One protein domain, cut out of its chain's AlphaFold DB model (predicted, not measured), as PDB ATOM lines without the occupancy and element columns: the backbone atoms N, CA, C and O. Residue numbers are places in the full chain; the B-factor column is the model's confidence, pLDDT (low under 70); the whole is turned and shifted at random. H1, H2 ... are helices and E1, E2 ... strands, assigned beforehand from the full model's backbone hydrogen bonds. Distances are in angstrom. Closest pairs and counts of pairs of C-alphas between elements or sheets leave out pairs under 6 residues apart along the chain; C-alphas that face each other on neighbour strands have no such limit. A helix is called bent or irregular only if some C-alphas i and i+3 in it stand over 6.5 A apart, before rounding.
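AT A GLANCE: This is residues 291 to 327 and 395 to 473 of the 473 residues of an uncharacterized protein of Hyaloperonospora arabidopsidis (strain Emoy2) (UniProt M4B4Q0). Three long helices make a row, with H4 in the middle between H2 and H5, and each runs opposite to its neighbour in the row. H1 folds back on the first part of H2 as a helical hairpin; strand E1 lies in the turn from H4 to H5 at one end, while short H3 and H6 lie near the other end of H5. The printed part has 116 residues, with six named helices and one named strand in the order H1, H2, H3, H4, E1, H5, H6, and its class is mostly helix. It is loose, with a radius of gyration of the C-alphas of 17.1 A and spans of 47 by 36 by 26 A.

HOW THE PARTS SIT: H2, residues 305 to 326, is the hub and touches three other helices. It touches H4, residues 407 to 425, at a shallow tilt of 24 degrees, opposite ways; their closest C-alphas, His 313 and Gly 413, are 4.6 A apart. H4 touches H5, residues 437 to 454, opposite ways at 34 degrees, a tilt only just shallow, with the C-alphas of Gly 423 and Gly 439 closest at 3.8 A. H2 and H5 are apart. With residues 308 to 315 alone, H2 touches H1, residues 291 to 300, at a shallow tilt of 28 degrees, opposite ways; the closest C-alphas are those of Ser 298 and Ala 308, 5.8 A. The helix packing is mostly aligned, three touching pairs being at a shallow tilt. H3, residues 402 to 405, only just touches H2, with 3 pairs of C-alphas within 8 A, the closest those of Leu 325 and Ala 402 at 6.9 A. H3 also only just touches H5, again with 3 pairs, closest at Leu 403 and Leu 454, 5.1 A between C-alphas. H6, residues 456 to 463, is close to H5 but not clearly touching, at a steep tilt of 61 degrees; the closest C-alphas, of Pro 453 and Ile 459, are 6.6 A apart. E1, residues 430 to 432, pairs with no named strand; it pairs antiparallel with residues 435 to 436. Every O i to N i+4 pair is within hydrogen-bond range in H1 and H6, against 12 of 18 in H2, 13 of 15 in H4 and 11 of 14 in H5; H3 is too short for such a pair.

IN THESE COORDINATES: H2 is 32.8 A long from first to last C-alpha, from (21.100, 24.093, 8.859) at residue 305; it is irregular, only just, with C-alphas 319 and 322 6.8 A apart. H5 measures 26.3 A and is irregular, only just, with C-alphas 450 and 453 6.8 A apart. H4 measures 25.3 A, H1 14.2 A, H6 10.4 A, E1 6.0 A and H3 5.2 A. H1 begins at C-alpha 291 (9.114, 25.022, -0.697), and H6 ends at C-alpha 463 (-0.918, 0.481, -8.709).

THE WHOLE: The two C-alphas farthest apart, of Asn 299 and Leu 473, are 53.6 A apart. Residues 328 to 394 are not printed, and C-alphas 327 and 395 stand 15.7 A apart across the cut, in the link from H2 to H3. The links that are printed whole are tight. Mean pLDDT of the printed part is 80.9; residues 396 to 400 and 456 to 473 are under 70.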
ATOM      1  N   VAL A 291       7.940  24.148  -0.884       90.19
ATOM      2  CA  VAL A 291       9.114  25.022  -0.697       90.19
ATOM      3  C   VAL A 291       8.825  26.117   0.342       90.19
ATOM      4  O   VAL A 291       9.588  26.195   1.309       90.19
ATOM      5  N   PRO A 292       7.735  26.911   0.250       90.50
ATOM      6  CA  PRO A 292       7.382  27.860   1.308       90.50
ATOM      7  C   PRO A 292       7.062  27.179   2.640       90.50
ATOM      8  O   PRO A 292       7.439  27.680   3.694       90.50
ATOM      9  N   LEU A 293       6.407  26.016   2.625       90.94
ATOM     10  CA  LEU A 293       6.122  25.282   3.855       90.94
ATOM     11  C   LEU A 293       7.411  24.870   4.582       90.94
ATOM     12  O   LEU A 293       7.520  25.036   5.794       90.94
ATOM     13  N   PHE A 294       8.409  24.362   3.861       90.00
ATOM     14  CA  PHE A 294       9.679  23.947   4.454       90.00
ATOM     15  C   PHE A 294      10.506  25.128   4.953       90.00
ATOM     16  O   PHE A 294      11.152  25.004   5.996       90.00
ATOM     17  N   THR A 295      10.456  26.282   4.284       86.75
ATOM     18  CA  THR A 295      11.094  27.499   4.809       86.75
ATOM     19  C   THR A 295      10.382  28.001   6.065       86.75
ATOM     20  O   THR A 295      11.053  28.333   7.043       86.75
ATOM     21  N   LEU A 296       9.046  27.967   6.097       89.50
ATOM     22  CA  LEU A 296       8.255  28.297   7.284       89.50
ATOM     23  C   LEU A 296       8.571  27.364   8.457       89.50
ATOM     24  O   LEU A 296       8.854  27.850   9.547       89.50
ATOM     25  N   ILE A 297       8.595  26.046   8.241       88.88
ATOM     26  CA  ILE A 297       8.945  25.052   9.269       88.88
ATOM     27  C   ILE A 297      10.376  25.273   9.769       88.88
ATOM     28  O   ILE A 297      10.611  25.291  10.978       88.88
ATOM     29  N   SER A 298      11.332  25.468   8.855       87.62
ATOM     30  CA  SER A 298      12.732  25.712   9.212       87.62
ATOM     31  C   SER A 298      12.888  26.942  10.104       87.62
ATOM     32  O   SER A 298      13.647  26.894  11.072       87.62
ATOM     33  N   ASN A 299      12.159  28.018   9.798       87.81
ATOM     34  CA  ASN A 299      12.206  29.263  10.557       87.81
ATOM     35  C   ASN A 299      11.442  29.160  11.883       87.81
ATOM     36  O   ASN A 299      11.956  29.592  12.911       87.81
ATOM     37  N   HIS A 300      10.250  28.556  11.879       90.19
ATOM     38  CA  HIS A 300       9.400  28.422  13.064       90.19
ATOM     39  C   HIS A 300      10.062  27.578  14.159       90.19
ATOM     40  O   HIS A 300      10.045  27.958  15.325       90.19
ATOM     41  N   TYR A 301      10.697  26.463  13.782       88.44
ATOM     42  CA  TYR A 301      11.377  25.567  14.724       88.44
ATOM     43  C   TYR A 301      12.877  25.850  14.879       88.44
ATOM     44  O   TYR A 301      13.576  25.052  15.505       88.44
ATOM     45  N   ALA A 302      13.387  26.943  14.294       85.44
ATOM     46  CA  ALA A 302      14.808  27.310  14.295       85.44
ATOM     47  C   ALA A 302      15.735  26.110  14.004       85.44
ATOM     48  O   ALA A 302      16.703  25.839  14.722       85.44
ATOM     49  N   LEU A 303      15.399  25.338  12.961       82.62
ATOM     50  CA  LEU A 303      16.088  24.085  12.665       82.62
ATOM     51  C   LEU A 303      17.565  24.337  12.353       82.62
ATOM     52  O   LEU A 303      17.931  25.252  11.615       82.62
ATOM     53  N   ARG A 304      18.439  23.453  12.845       81.38
ATOM     54  CA  ARG A 304      19.857  23.469  12.467       81.38
ATOM     55  C   ARG A 304      19.983  23.328  10.948       81.38
ATOM     56  O   ARG A 304      19.362  22.439  10.373       81.38
ATOM     57  N   ASN A 305      20.877  24.099  10.318       78.19
ATOM     58  CA  ASN A 305      21.100  24.093   8.859       78.19
ATOM     59  C   ASN A 305      21.258  22.689   8.247       78.19
ATOM     60  O   ASN A 305      20.813  22.445   7.131       78.19
ATOM     61  N   ILE A 306      21.868  21.751   8.982       77.19
ATOM     62  CA  ILE A 306      22.007  20.351   8.552       77.19
ATOM     63  C   ILE A 306      20.630  19.703   8.342       77.19
ATOM     64  O   ILE A 306      20.432  19.041   7.333       77.19
ATOM     65  N   VAL A 307      19.684  19.919   9.260       79.38
ATOM     66  CA  VAL A 307      18.316  19.379   9.202       79.38
ATOM     67  C   VAL A 307      17.476  20.144   8.178       79.38
ATOM     68  O   VAL A 307      16.797  19.518   7.372       79.38
ATOM     69  N   ALA A 308      17.594  21.475   8.129       79.44
ATOM     70  CA  ALA A 308      16.907  22.300   7.132       79.44
ATOM     71  C   ALA A 308      17.251  21.874   5.691       79.44
ATOM     72  O   ALA A 308      16.368  21.707   4.855       79.44
ATOM     73  N   ARG A 309      18.530  21.574   5.411       77.44
ATOM     74  CA  ARG A 309      18.964  21.027   4.112       77.44
ATOM     75  C   ARG A 309      18.331  19.667   3.796       77.44
ATOM     76  O   ARG A 309      18.150  19.348   2.621       77.44
ATOM     77  N   LYS A 310      17.975  18.862   4.805       85.62
ATOM     78  CA  LYS A 310      17.314  17.562   4.605       85.62
ATOM     79  C   LYS A 310      15.828  17.675   4.277       85.62
ATOM     80  O   LYS A 310      15.319  16.775   3.620       85.62
ATOM     81  N   LEU A 311      15.166  18.793   4.584       83.69
ATOM     82  CA  LEU A 311      13.808  19.049   4.082       83.69
ATOM     83  C   LEU A 311      13.775  19.099   2.546       83.69
ATOM     84  O   LEU A 311      12.870  18.552   1.929       83.69
ATOM     85  N   PHE A 312      14.815  19.641   1.909       82.50
ATOM     86  CA  PHE A 312      14.940  19.601   0.448       82.50
ATOM     87  C   PHE A 312      15.248  18.197  -0.096       82.50
ATOM     88  O   PHE A 312      14.881  17.889  -1.223       82.50
ATOM     89  N   HIS A 313      15.865  17.315   0.698       88.12
ATOM     90  CA  HIS A 313      16.031  15.907   0.313       88.12
ATOM     91  C   HIS A 313      14.689  15.165   0.407       88.12
ATOM     92  O   HIS A 313      14.366  14.371  -0.470       88.12
ATOM     93  N   LEU A 314      13.862  15.488   1.407       88.06
ATOM     94  CA  LEU A 314      12.482  15.012   1.481       88.06
ATOM     95  C   LEU A 314      11.638  15.531   0.304       88.06
ATOM     96  O   LEU A 314      10.876  14.760  -0.268       88.06
ATOM     97  N   LEU A 315      11.812  16.796  -0.106       89.81
ATOM     98  CA  LEU A 315      11.152  17.351  -1.298       89.81
ATOM     99  C   LEU A 315      11.447  16.511  -2.545       89.81
ATOM    100  O   LEU A 315      10.536  16.195  -3.299       89.81
ATOM    101  N   VAL A 316      12.711  16.129  -2.734       88.75
ATOM    102  CA  VAL A 316      13.168  15.256  -3.825       88.75
ATOM    103  C   VAL A 316      12.452  13.902  -3.777       88.75
ATOM    104  O   VAL A 316      11.942  13.460  -4.801       88.75
ATOM    105  N   VAL A 317      12.330  13.269  -2.602       90.62
ATOM    106  CA  VAL A 317      11.586  11.998  -2.457       90.62
ATOM    107  C   VAL A 317      10.118  12.160  -2.839       90.62
ATOM    108  O   VAL A 317       9.599  11.352  -3.605       90.62
ATOM    109  N   LEU A 318       9.461  13.207  -2.333       91.00
ATOM    110  CA  LEU A 318       8.044  13.457  -2.592       91.00
ATOM    111  C   LEU A 318       7.790  13.790  -4.062       91.00
ATOM    112  O   LEU A 318       6.855  13.267  -4.643       91.00
ATOM    113  N   MET A 319       8.633  14.612  -4.680       92.00
ATOM    114  CA  MET A 319       8.435  15.059  -6.057       92.00
ATOM    115  C   MET A 319       8.765  13.960  -7.081       92.00
ATOM    116  O   MET A 319       8.068  13.822  -8.086       92.00
ATOM    117  N   LEU A 320       9.826  13.180  -6.845       91.50
ATOM    118  CA  LEU A 320      10.385  12.258  -7.842       91.50
ATOM    119  C   LEU A 320       9.932  10.809  -7.641       91.50
ATOM    120  O   LEU A 320       9.784  10.081  -8.620       91.50
ATOM    121  N   GLY A 321       9.685  10.392  -6.395       87.56
ATOM    122  CA  GLY A 321       9.273   9.026  -6.070       87.56
ATOM    123  C   GLY A 321       7.974   8.625  -6.777       87.56
ATOM    124  O   GLY A 321       8.006   7.715  -7.602       87.56
ATOM    125  N   PRO A 322       6.843   9.318  -6.551       86.31
ATOM    126  CA  PRO A 322       5.581   9.027  -7.234       86.31
ATOM    127  C   PRO A 322       5.687   9.154  -8.756       86.31
ATOM    128  O   PRO A 322       5.162   8.319  -9.485       86.31
ATOM    129  N   ALA A 323       6.423  10.156  -9.244       88.38
ATOM    130  CA  ALA A 323       6.612  10.379 -10.674       88.38
ATOM    131  C   ALA A 323       7.242   9.178 -11.388       88.38
ATOM    132  O   ALA A 323       6.836   8.838 -12.493       88.38
ATOM    133  N   SER A 324       8.203   8.518 -10.738       86.00
ATOM    134  CA  SER A 324       8.885   7.350 -11.300       86.00
ATOM    135  C   SER A 324       7.963   6.146 -11.502       86.00
ATOM    136  O   SER A 324       8.226   5.324 -12.374       86.00
ATOM    137  N   LEU A 325       6.900   6.048 -10.693       82.75
ATOM    138  CA  LEU A 325       5.914   4.971 -10.745       82.75
ATOM    139  C   LEU A 325       4.820   5.256 -11.773       82.75
ATOM    140  O   LEU A 325       4.260   4.323 -12.338       82.75
ATOM    141  N   LEU A 326       4.508   6.536 -11.991       82.81
ATOM    142  CA  LEU A 326       3.474   6.965 -12.927       82.81
ATOM    143  C   LEU A 326       3.996   7.022 -14.364       82.81
ATOM    144  O   LEU A 326       3.371   6.471 -15.263       82.81
ATOM    145  N   ASP A 327       5.130   7.691 -14.587       86.69
ATOM    146  CA  ASP A 327       5.729   7.823 -15.913       86.69
ATOM    147  C   ASP A 327       7.248   8.035 -15.820       86.69
ATOM    148  O   ASP A 327       7.772   9.148 -15.686       86.69
ATOM    149  N   PRO A 395      18.160  -1.160 -16.935       75.94
ATOM    150  CA  PRO A 395      17.868  -1.920 -18.144       75.94
ATOM    151  C   PRO A 395      16.488  -1.538 -18.690       75.94
ATOM    152  O   PRO A 395      15.528  -1.451 -17.929       75.94
ATOM    153  N   SER A 396      16.358  -1.384 -20.009       65.50
ATOM    154  CA  SER A 396      15.080  -1.071 -20.677       65.50
ATOM    155  C   SER A 396      14.074  -2.237 -20.673       65.50
ATOM    156  O   SER A 396      13.025  -2.149 -21.302       65.50
ATOM    157  N   SER A 397      14.387  -3.338 -19.986       60.59
ATOM    158  CA  SER A 397      13.513  -4.502 -19.841       60.59
ATOM    159  C   SER A 397      12.180  -4.122 -19.185       60.59
ATOM    160  O   SER A 397      12.152  -3.327 -18.238       60.59
ATOM    161  N   SER A 398      11.095  -4.778 -19.601       48.94
ATOM    162  CA  SER A 398       9.736  -4.649 -19.041       48.94
ATOM    163  C   SER A 398       9.607  -5.067 -17.565       48.94
ATOM    164  O   SER A 398       8.517  -5.022 -17.003       48.94
ATOM    165  N   ARG A 399      10.714  -5.478 -16.932       55.34
ATOM    166  CA  ARG A 399      10.816  -5.868 -15.521       55.34
ATOM    167  C   ARG A 399      11.822  -5.026 -14.739       55.34
ATOM    168  O   ARG A 399      12.279  -5.458 -13.680       55.34
ATOM    169  N   SER A 400      12.209  -3.853 -15.248       63.75
ATOM    170  CA  SER A 400      13.034  -2.926 -14.473       63.75
ATOM    171  C   SER A 400      12.315  -2.609 -13.161       63.75
ATOM    172  O   SER A 400      11.256  -1.990 -13.128       63.75
ATOM    173  N   SER A 401      12.860  -3.130 -12.060       75.62
ATOM    174  CA  SER A 401      12.231  -2.977 -10.755       75.62
ATOM    175  C   SER A 401      12.173  -1.491 -10.411       75.62
ATOM    176  O   SER A 401      13.199  -0.805 -10.465       75.62
ATOM    177  N   ALA A 402      11.000  -1.012  -9.991       82.75
ATOM    178  CA  ALA A 402      10.822   0.345  -9.478       82.75
ATOM    179  C   ALA A 402      11.867   0.693  -8.402       82.75
ATOM    180  O   ALA A 402      12.286   1.843  -8.281       82.75
ATOM    181  N   LEU A 403      12.351  -0.315  -7.669       86.81
ATOM    182  CA  LEU A 403      13.459  -0.198  -6.731       86.81
ATOM    183  C   LEU A 403      14.765   0.281  -7.382       86.81
ATOM    184  O   LEU A 403      15.413   1.180  -6.851       86.81
ATOM    185  N   VAL A 404      15.163  -0.312  -8.512       87.62
ATOM    186  CA  VAL A 404      16.406   0.031  -9.226       87.62
ATOM    187  C   VAL A 404      16.323   1.461  -9.746       87.62
ATOM    188  O   VAL A 404      17.236   2.254  -9.523       87.62
ATOM    189  N   MET A 405      15.192   1.817 -10.355       89.06
ATOM    190  CA  MET A 405      14.951   3.153 -10.908       89.06
ATOM    191  C   MET A 405      14.957   4.239  -9.824       89.06
ATOM    192  O   MET A 405      15.455   5.340 -10.049       89.06
ATOM    193  N   ASN A 406      14.471   3.915  -8.621       90.50
ATOM    194  CA  ASN A 406      14.440   4.826  -7.475       90.50
ATOM    195  C   ASN A 406      15.645   4.706  -6.542       90.50
ATOM    196  O   ASN A 406      15.684   5.405  -5.530       90.50
ATOM    197  N   ALA A 407      16.648   3.875  -6.844       92.31
ATOM    198  CA  ALA A 407      17.770   3.645  -5.933       92.31
ATOM    199  C   ALA A 407      18.489   4.953  -5.550       92.31
ATOM    200  O   ALA A 407      18.916   5.118  -4.409       92.31
ATOM    201  N   GLY A 408      18.559   5.913  -6.477       93.19
ATOM    202  CA  GLY A 408      19.163   7.230  -6.255       93.19
ATOM    203  C   GLY A 408      18.313   8.116  -5.350       93.19
ATOM    204  O   GLY A 408      18.828   8.717  -4.406       93.19
ATOM    205  N   VAL A 409      16.997   8.138  -5.584       93.44
ATOM    206  CA  VAL A 409      16.017   8.845  -4.742       93.44
ATOM    207  C   VAL A 409      16.000   8.260  -3.328       93.44
ATOM    208  O   VAL A 409      16.018   9.007  -2.354       93.44
ATOM    209  N   LEU A 410      16.051   6.933  -3.188       93.12
ATOM    210  CA  LEU A 410      16.151   6.269  -1.892       93.12
ATOM    211  C   LEU A 410      17.472   6.603  -1.198       93.12
ATOM    212  O   LEU A 410      17.456   7.060  -0.057       93.12
ATOM    213  N   ALA A 411      18.610   6.420  -1.870       93.75
ATOM    214  CA  ALA A 411      19.925   6.610  -1.264       93.75
ATOM    215  C   ALA A 411      20.166   8.061  -0.827       93.75
ATOM    216  O   ALA A 411      20.611   8.292   0.296       93.75
ATOM    217  N   LEU A 412      19.852   9.037  -1.683       91.88
ATOM    218  CA  LEU A 412      20.085  10.454  -1.398       91.88
ATOM    219  C   LEU A 412      18.928  11.072  -0.617       91.88
ATOM    220  O   LEU A 412      19.141  11.758   0.378       91.88
ATOM    221  N   GLY A 413      17.698  10.815  -1.044       89.56
ATOM    222  CA  GLY A 413      16.510  11.414  -0.456       89.56
ATOM    223  C   GLY A 413      16.188  10.873   0.936       89.56
ATOM    224  O   GLY A 413      15.951  11.657   1.853       89.56
ATOM    225  N   THR A 414      16.223   9.547   1.121       90.94
ATOM    226  CA  THR A 414      15.901   8.911   2.414       90.94
ATOM    227  C   THR A 414      17.150   8.563   3.222       90.94
ATOM    228  O   THR A 414      17.277   8.984   4.370       90.94
ATOM    229  N   GLY A 415      18.109   7.851   2.624       92.94
ATOM    230  CA  GLY A 415      19.280   7.315   3.312       92.94
ATOM    231  C   GLY A 415      20.218   8.402   3.832       92.94
ATOM    232  O   GLY A 415      20.483   8.470   5.032       92.94
ATOM    233  N   ASP A 416      20.699   9.279   2.951       91.19
ATOM    234  CA  ASP A 416      21.609  10.372   3.317       91.19
ATOM    235  C   ASP A 416      20.935  11.392   4.253       91.19
ATOM    236  O   ASP A 416      21.575  11.946   5.153       91.19
ATOM    237  N   ALA A 417      19.621  11.603   4.109       90.12
ATOM    238  CA  ALA A 417      18.845  12.414   5.041       90.12
ATOM    239  C   ALA A 417      18.814  11.802   6.447       90.12
ATOM    240  O   ALA A 417      19.238  12.453   7.407       90.12
ATOM    241  N   MET A 418      18.382  10.546   6.570       90.94
ATOM    242  CA  MET A 418      18.274   9.860   7.858       90.94
ATOM    243  C   MET A 418      19.637   9.652   8.513       90.94
ATOM    244  O   MET A 418      19.794   9.925   9.703       90.94
ATOM    245  N   GLY A 419      20.654   9.267   7.741       91.31
ATOM    246  CA  GLY A 419      22.009   9.098   8.249       91.31
ATOM    247  C   GLY A 419      22.603  10.396   8.798       91.31
ATOM    248  O   GLY A 419      23.232  10.384   9.858       91.31
ATOM    249  N   ALA A 420      22.355  11.534   8.143       88.31
ATOM    250  CA  ALA A 420      22.815  12.831   8.628       88.31
ATOM    251  C   ALA A 420      22.018  13.329   9.842       88.31
ATOM    252  O   ALA A 420      22.617  13.836  10.794       88.31
ATOM    253  N   VAL A 421      20.685  13.200   9.838       89.12
ATOM    254  CA  VAL A 421      19.834  13.637  10.959       89.12
ATOM    255  C   VAL A 421      20.169  12.832  12.208       89.12
ATOM    256  O   VAL A 421      20.542  13.424  13.218       89.12
ATOM    257  N   VAL A 422      20.137  11.501  12.118       90.50
ATOM    258  CA  VAL A 422      20.428  10.603  13.244       90.50
ATOM    259  C   VAL A 422      21.894  10.700  13.658       90.50
ATOM    260  O   VAL A 422      22.211  10.842  14.841       90.50
ATOM    261  N   GLY A 423      22.810  10.698  12.690       89.81
ATOM    262  CA  GLY A 423      24.238  10.770  12.974       89.81
ATOM    263  C   GLY A 423      24.657  12.070  13.660       89.81
ATOM    264  O   GLY A 423      25.596  12.054  14.452       89.81
ATOM    265  N   SER A 424      23.951  13.175  13.404       86.44
ATOM    266  CA  SER A 424      24.232  14.483  14.005       86.44
ATOM    267  C   SER A 424      23.432  14.786  15.278       86.44
ATOM    268  O   SER A 424      23.755  15.761  15.961       86.44
ATOM    269  N   SER A 425      22.385  14.016  15.589       86.50
ATOM    270  CA  SER A 425      21.574  14.176  16.803       86.50
ATOM    271  C   SER A 425      21.984  13.205  17.910       86.50
ATOM    272  O   SER A 425      22.222  13.635  19.035       86.50
ATOM    273  N   ILE A 426      22.110  11.914  17.589       88.19
ATOM    274  CA  ILE A 426      22.351  10.838  18.564       88.19
ATOM    275  C   ILE A 426      23.640  10.050  18.305       88.19
ATOM    276  O   ILE A 426      23.987   9.171  19.092       88.19
ATOM    277  N   GLY A 427      24.351  10.340  17.213       86.56
ATOM    278  CA  GLY A 427      25.577   9.635  16.852       86.56
ATOM    279  C   GLY A 427      26.703   9.870  17.859       86.56
ATOM    280  O   GLY A 427      27.187  10.990  18.017       86.56
ATOM    281  N   LYS A 428      27.153   8.794  18.511       89.31
ATOM    282  CA  LYS A 428      28.223   8.833  19.525       89.31
ATOM    283  C   LYS A 428      29.487   8.139  19.035       89.31
ATOM    284  O   LYS A 428      30.591   8.615  19.296       89.31
ATOM    285  N   ARG A 429      29.345   7.032  18.299       89.25
ATOM    286  CA  ARG A 429      30.473   6.194  17.876       89.25
ATOM    287  C   ARG A 429      30.918   6.571  16.474       89.25
ATOM    288  O   ARG A 429      30.330   6.143  15.485       89.25
ATOM    289  N   LYS A 430      31.967   7.388  16.383       88.12
ATOM    290  CA  LYS A 430      32.596   7.756  15.107       88.12
ATOM    291  C   LYS A 430      33.525   6.639  14.646       88.12
ATOM    292  O   LYS A 430      34.340   6.173  15.433       88.12
ATOM    293  N   PHE A 431      33.426   6.252  13.379       85.75
ATOM    294  CA  PHE A 431      34.311   5.238  12.789       85.75
ATOM    295  C   PHE A 431      35.142   5.784  11.620       85.75
ATOM    296  O   PHE A 431      36.258   5.326  11.401       85.75
ATOM    297  N   PHE A 432      34.651   6.799  10.895       76.06
ATOM    298  CA  PHE A 432      35.404   7.428   9.808       76.06
ATOM    299  C   PHE A 432      35.129   8.932   9.710       76.06
ATOM    300  O   PHE A 432      34.092   9.374   9.210       76.06
ATOM    301  N   GLY A 433      36.076   9.745  10.185       79.81
ATOM    302  CA  GLY A 433      35.942  11.201  10.193       79.81
ATOM    303  C   GLY A 433      34.731  11.663  11.013       79.81
ATOM    304  O   GLY A 433      34.684  11.459  12.223       79.81
ATOM    305  N   SER A 434      33.763  12.307  10.357       79.50
ATOM    306  CA  SER A 434      32.505  12.753  10.973       79.50
ATOM    307  C   SER A 434      31.382  11.710  10.929       79.50
ATOM    308  O   SER A 434      30.319  11.962  11.491       79.50
ATOM    309  N   LYS A 435      31.591  10.552  10.285       85.38
ATOM    310  CA  LYS A 435      30.572   9.506  10.130       85.38
ATOM    311  C   LYS A 435      30.452   8.663  11.398       85.38
ATOM    312  O   LYS A 435      31.462   8.216  11.953       85.38
ATOM    313  N   THR A 436      29.215   8.437  11.835       92.31
ATOM    314  CA  THR A 436      28.875   7.667  13.038       92.31
ATOM    315  C   THR A 436      28.233   6.333  12.676       92.31
ATOM    316  O   THR A 436      27.528   6.233  11.674       92.31
ATOM    317  N   VAL A 437      28.467   5.310  13.501       93.06
ATOM    318  CA  VAL A 437      27.863   3.979  13.330       93.06
ATOM    319  C   VAL A 437      26.340   4.078  13.419       93.06
ATOM    320  O   VAL A 437      25.641   3.475  12.611       93.06
ATOM    321  N   GLU A 438      25.823   4.892  14.343       94.44
ATOM    322  CA  GLU A 438      24.382   5.121  14.490       94.44
ATOM    323  C   GLU A 438      23.767   5.760  13.233       94.44
ATOM    324  O   GLU A 438      22.707   5.332  12.783       94.44
ATOM    325  N   GLY A 439      24.449   6.739  12.625       92.56
ATOM    326  CA  GLY A 439      24.012   7.343  11.365       92.56
ATOM    327  C   GLY A 439      24.033   6.346  10.201       92.56
ATOM    328  O   GLY A 439      23.084   6.286   9.425       92.56
ATOM    329  N   SER A 440      25.072   5.512  10.098       92.69
ATOM    330  CA  SER A 440      25.139   4.462   9.072       92.69
ATOM    331  C   SER A 440      24.052   3.397   9.242       92.69
ATOM    332  O   SER A 440      23.458   2.977   8.251       92.69
ATOM    333  N   MET A 441      23.739   3.004  10.480       94.12
ATOM    334  CA  MET A 441      22.635   2.083  10.766       94.12
ATOM    335  C   MET A 441      21.285   2.699  10.383       94.12
ATOM    336  O   MET A 441      20.467   2.042   9.746       94.12
ATOM    337  N   ALA A 442      21.068   3.974  10.719       94.12
ATOM    338  CA  ALA A 442      19.847   4.685  10.354       94.12
ATOM    339  C   ALA A 442      19.653   4.759   8.839       94.12
ATOM    340  O   ALA A 442      18.554   4.491   8.372       94.12
ATOM    341  N   MET A 443      20.719   5.055   8.086       94.31
ATOM    342  CA  MET A 443      20.703   5.032   6.622       94.31
ATOM    343  C   MET A 443      20.278   3.660   6.083       94.31
ATOM    344  O   MET A 443      19.392   3.584   5.234       94.31
ATOM    345  N   PHE A 444      20.879   2.576   6.588       94.12
ATOM    346  CA  PHE A 444      20.558   1.216   6.153       94.12
ATOM    347  C   PHE A 444      19.092   0.857   6.434       94.12
ATOM    348  O   PHE A 444      18.366   0.466   5.521       94.12
ATOM    349  N   VAL A 445      18.633   1.053   7.675       94.88
ATOM    350  CA  VAL A 445      17.260   0.725   8.087       94.88
ATOM    351  C   VAL A 445      16.239   1.573   7.331       94.88
ATOM    352  O   VAL A 445      15.249   1.036   6.841       94.88
ATOM    353  N   SER A 446      16.475   2.880   7.177       94.31
ATOM    354  CA  SER A 446      15.542   3.745   6.450       94.31
ATOM    355  C   SER A 446      15.432   3.366   4.978       94.31
ATOM    356  O   SER A 446      14.331   3.363   4.441       94.31
ATOM    357  N   MET A 447      16.551   3.017   4.330       93.75
ATOM    358  CA  MET A 447      16.536   2.578   2.934       93.75
ATOM    359  C   MET A 447      15.821   1.235   2.769       93.75
ATOM    360  O   MET A 447      15.068   1.089   1.815       93.75
ATOM    361  N   MET A 448      16.002   0.292   3.701       91.38
ATOM    362  CA  MET A 448      15.284  -0.991   3.693       91.38
ATOM    363  C   MET A 448      13.776  -0.829   3.885       91.38
ATOM    364  O   MET A 448      12.998  -1.509   3.228       91.38
ATOM    365  N   LEU A 449      13.340   0.073   4.767       91.62
ATOM    366  CA  LEU A 449      11.913   0.345   4.953       91.62
ATOM    367  C   LEU A 449      11.321   1.074   3.740       91.62
ATOM    368  O   LEU A 449      10.242   0.720   3.271       91.62
ATOM    369  N   ALA A 450      12.040   2.058   3.198       89.25
ATOM    370  CA  ALA A 450      11.593   2.822   2.037       89.25
ATOM    371  C   ALA A 450      11.608   2.005   0.729       89.25
ATOM    372  O   ALA A 450      10.879   2.343  -0.202       89.25
ATOM    373  N   SER A 451      12.393   0.923   0.647       88.56
ATOM    374  CA  SER A 451      12.406   0.023  -0.513       88.56
ATOM    375  C   SER A 451      11.239  -0.967  -0.552       88.56
ATOM    376  O   SER A 451      10.891  -1.424  -1.639       88.56
ATOM    377  N   MET A 452      10.613  -1.295   0.586       85.62
ATOM    378  CA  MET A 452       9.491  -2.250   0.661       85.62
ATOM    379  C   MET A 452       8.331  -1.947  -0.308       85.62
ATOM    380  O   MET A 452       7.957  -2.858  -1.055       85.62
ATOM    381  N   PRO A 453       7.776  -0.713  -0.369       80.62
ATOM    382  CA  PRO A 453       6.683  -0.404  -1.295       80.62
ATOM    383  C   PRO A 453       7.097  -0.443  -2.774       80.62
ATOM    384  O   PRO A 453       6.235  -0.569  -3.635       80.62
ATOM    385  N   LEU A 454       8.396  -0.357  -3.076       80.44
ATOM    386  CA  LEU A 454       8.942  -0.363  -4.441       80.44
ATOM    387  C   LEU A 454       9.266  -1.774  -4.950       80.44
ATOM    388  O   LEU A 454       9.742  -1.937  -6.075       80.44
ATOM    389  N   HIS A 455       9.034  -2.799  -4.128       78.25
ATOM    390  CA  HIS A 455       9.184  -4.185  -4.547       78.25
ATOM    391  C   HIS A 455       8.048  -4.579  -5.504       78.25
ATOM    392  O   HIS A 455       6.895  -4.214  -5.273       78.25
ATOM    393  N   ASP A 456       8.359  -5.357  -6.546       67.56
ATOM    394  CA  ASP A 456       7.446  -5.641  -7.675       67.56
ATOM    395  C   ASP A 456       6.065  -6.162  -7.224       67.56
ATOM    396  O   ASP A 456       5.026  -5.743  -7.726       67.56
ATOM    397  N   TYR A 457       6.051  -7.006  -6.187       57.34
ATOM    398  CA  TYR A 457       4.832  -7.520  -5.554       57.34
ATOM    399  C   TYR A 457       3.920  -6.413  -4.992       57.34
ATOM    400  O   TYR A 457       2.709  -6.428  -5.207       57.34
ATOM    401  N   HIS A 458       4.494  -5.436  -4.287       58.56
ATOM    402  CA  HIS A 458       3.728  -4.347  -3.684       58.56
ATOM    403  C   HIS A 458       3.265  -3.344  -4.735       58.56
ATOM    404  O   HIS A 458       2.145  -2.858  -4.638       58.56
ATOM    405  N   ILE A 459       4.071  -3.086  -5.769       60.28
ATOM    406  CA  ILE A 459       3.681  -2.209  -6.879       60.28
ATOM    407  C   ILE A 459       2.480  -2.777  -7.638       60.28
ATOM    408  O   ILE A 459       1.525  -2.041  -7.880       60.28
ATOM    409  N   ARG A 460       2.462  -4.082  -7.946       59.88
ATOM    410  CA  ARG A 460       1.300  -4.717  -8.596       59.88
ATOM    411  C   ARG A 460       0.024  -4.593  -7.770       59.88
ATOM    412  O   ARG A 460      -1.024  -4.246  -8.308       59.88
ATOM    413  N   SER A 461       0.135  -4.768  -6.455       55.56
ATOM    414  CA  SER A 461      -0.997  -4.591  -5.547       55.56
ATOM    415  C   SER A 461      -1.428  -3.127  -5.386       55.56
ATOM    416  O   SER A 461      -2.622  -2.876  -5.257       55.56
ATOM    417  N   LEU A 462      -0.492  -2.171  -5.343       58.88
ATOM    418  CA  LEU A 462      -0.765  -0.752  -5.069       58.88
ATOM    419  C   LEU A 462      -1.252   0.012  -6.303       58.88
ATOM    420  O   LEU A 462      -2.124   0.867  -6.182       58.88
ATOM    421  N   VAL A 463      -0.665  -0.265  -7.467       59.78
ATOM    422  CA  VAL A 463      -0.918   0.481  -8.709       59.78
ATOM    423  C   VAL A 463      -1.995  -0.195  -9.551       59.78
ATOM    424  O   VAL A 463      -2.855   0.488 -10.098       59.78
ATOM    425  N   TYR A 464      -1.975  -1.528  -9.636       57.00
ATOM    426  CA  TYR A 464      -2.860  -2.284 -10.528       57.00
ATOM    427  C   TYR A 464      -3.983  -3.031  -9.795       57.00
ATOM    428  O   TYR A 464      -4.864  -3.588 -10.443       57.00
ATOM    429  N   GLY A 465      -3.981  -3.047  -8.456       52.94
ATOM    430  CA  GLY A 465      -4.978  -3.778  -7.664       52.94
ATOM    431  C   GLY A 465      -4.907  -5.303  -7.830       52.94
ATOM    432  O   GLY A 465      -5.825  -6.009  -7.420       52.94
ATOM    433  N   GLU A 466      -3.829  -5.830  -8.422       52.78
ATOM    434  CA  GLU A 466      -3.637  -7.265  -8.614       52.78
ATOM    435  C   GLU A 466      -3.060  -7.886  -7.336       52.78
ATOM    436  O   GLU A 466      -1.881  -7.726  -7.007       52.78
ATOM    437  N   HIS A 467      -3.890  -8.622  -6.596       48.84
ATOM    438  CA  HIS A 467      -3.420  -9.437  -5.480       48.84
ATOM    439  C   HIS A 467      -2.779 -10.719  -6.016       48.84
ATOM    440  O   HIS A 467      -3.461 -11.694  -6.335       48.84
ATOM    441  N   VAL A 468      -1.449 -10.738  -6.105       47.53
ATOM    442  CA  VAL A 468      -0.707 -11.976  -6.356       47.53
ATOM    443  C   VAL A 468      -0.885 -12.879  -5.130       47.53
ATOM    444  O   VAL A 468      -0.412 -12.558  -4.043       47.53
ATOM    445  N   GLN A 469      -1.572 -14.015  -5.281       39.56
ATOM    446  CA  GLN A 469      -1.557 -15.064  -4.259       39.56
ATOM    447  C   GLN A 469      -0.109 -15.516  -4.057       39.56
ATOM    448  O   GLN A 469       0.493 -16.122  -4.945       39.56
ATOM    449  N   VAL A 470       0.454 -15.229  -2.882       42.41
ATOM    450  CA  VAL A 470       1.743 -15.778  -2.461       42.41
ATOM    451  C   VAL A 470       1.570 -17.293  -2.363       42.41
ATOM    452  O   VAL A 470       0.976 -17.798  -1.412       42.41
ATOM    453  N   ARG A 471       2.052 -18.040  -3.364       38.31
ATOM    454  CA  ARG A 471       2.250 -19.483  -3.198       38.31
ATOM    455  C   ARG A 471       3.362 -19.652  -2.173       38.31
ATOM    456  O   ARG A 471       4.526 -19.423  -2.488       38.31
ATOM    457  N   HIS A 472       2.977 -20.009  -0.953       35.31
ATOM    458  CA  HIS A 472       3.892 -20.574   0.026       35.31
ATOM    459  C   HIS A 472       4.581 -21.786  -0.617       35.31
ATOM    460  O   HIS A 472       3.907 -22.750  -0.985       35.31
ATOM    461  N   LEU A 473       5.897 -21.687  -0.808       33.41
ATOM    462  CA  LEU A 473       6.795 -22.816  -1.036       33.41
ATOM    463  C   LEU A 473       7.575 -23.064   0.249       33.41
ATOM    464  O   LEU A 473       8.013 -22.056   0.854       33.41
TER     465      LEU A 473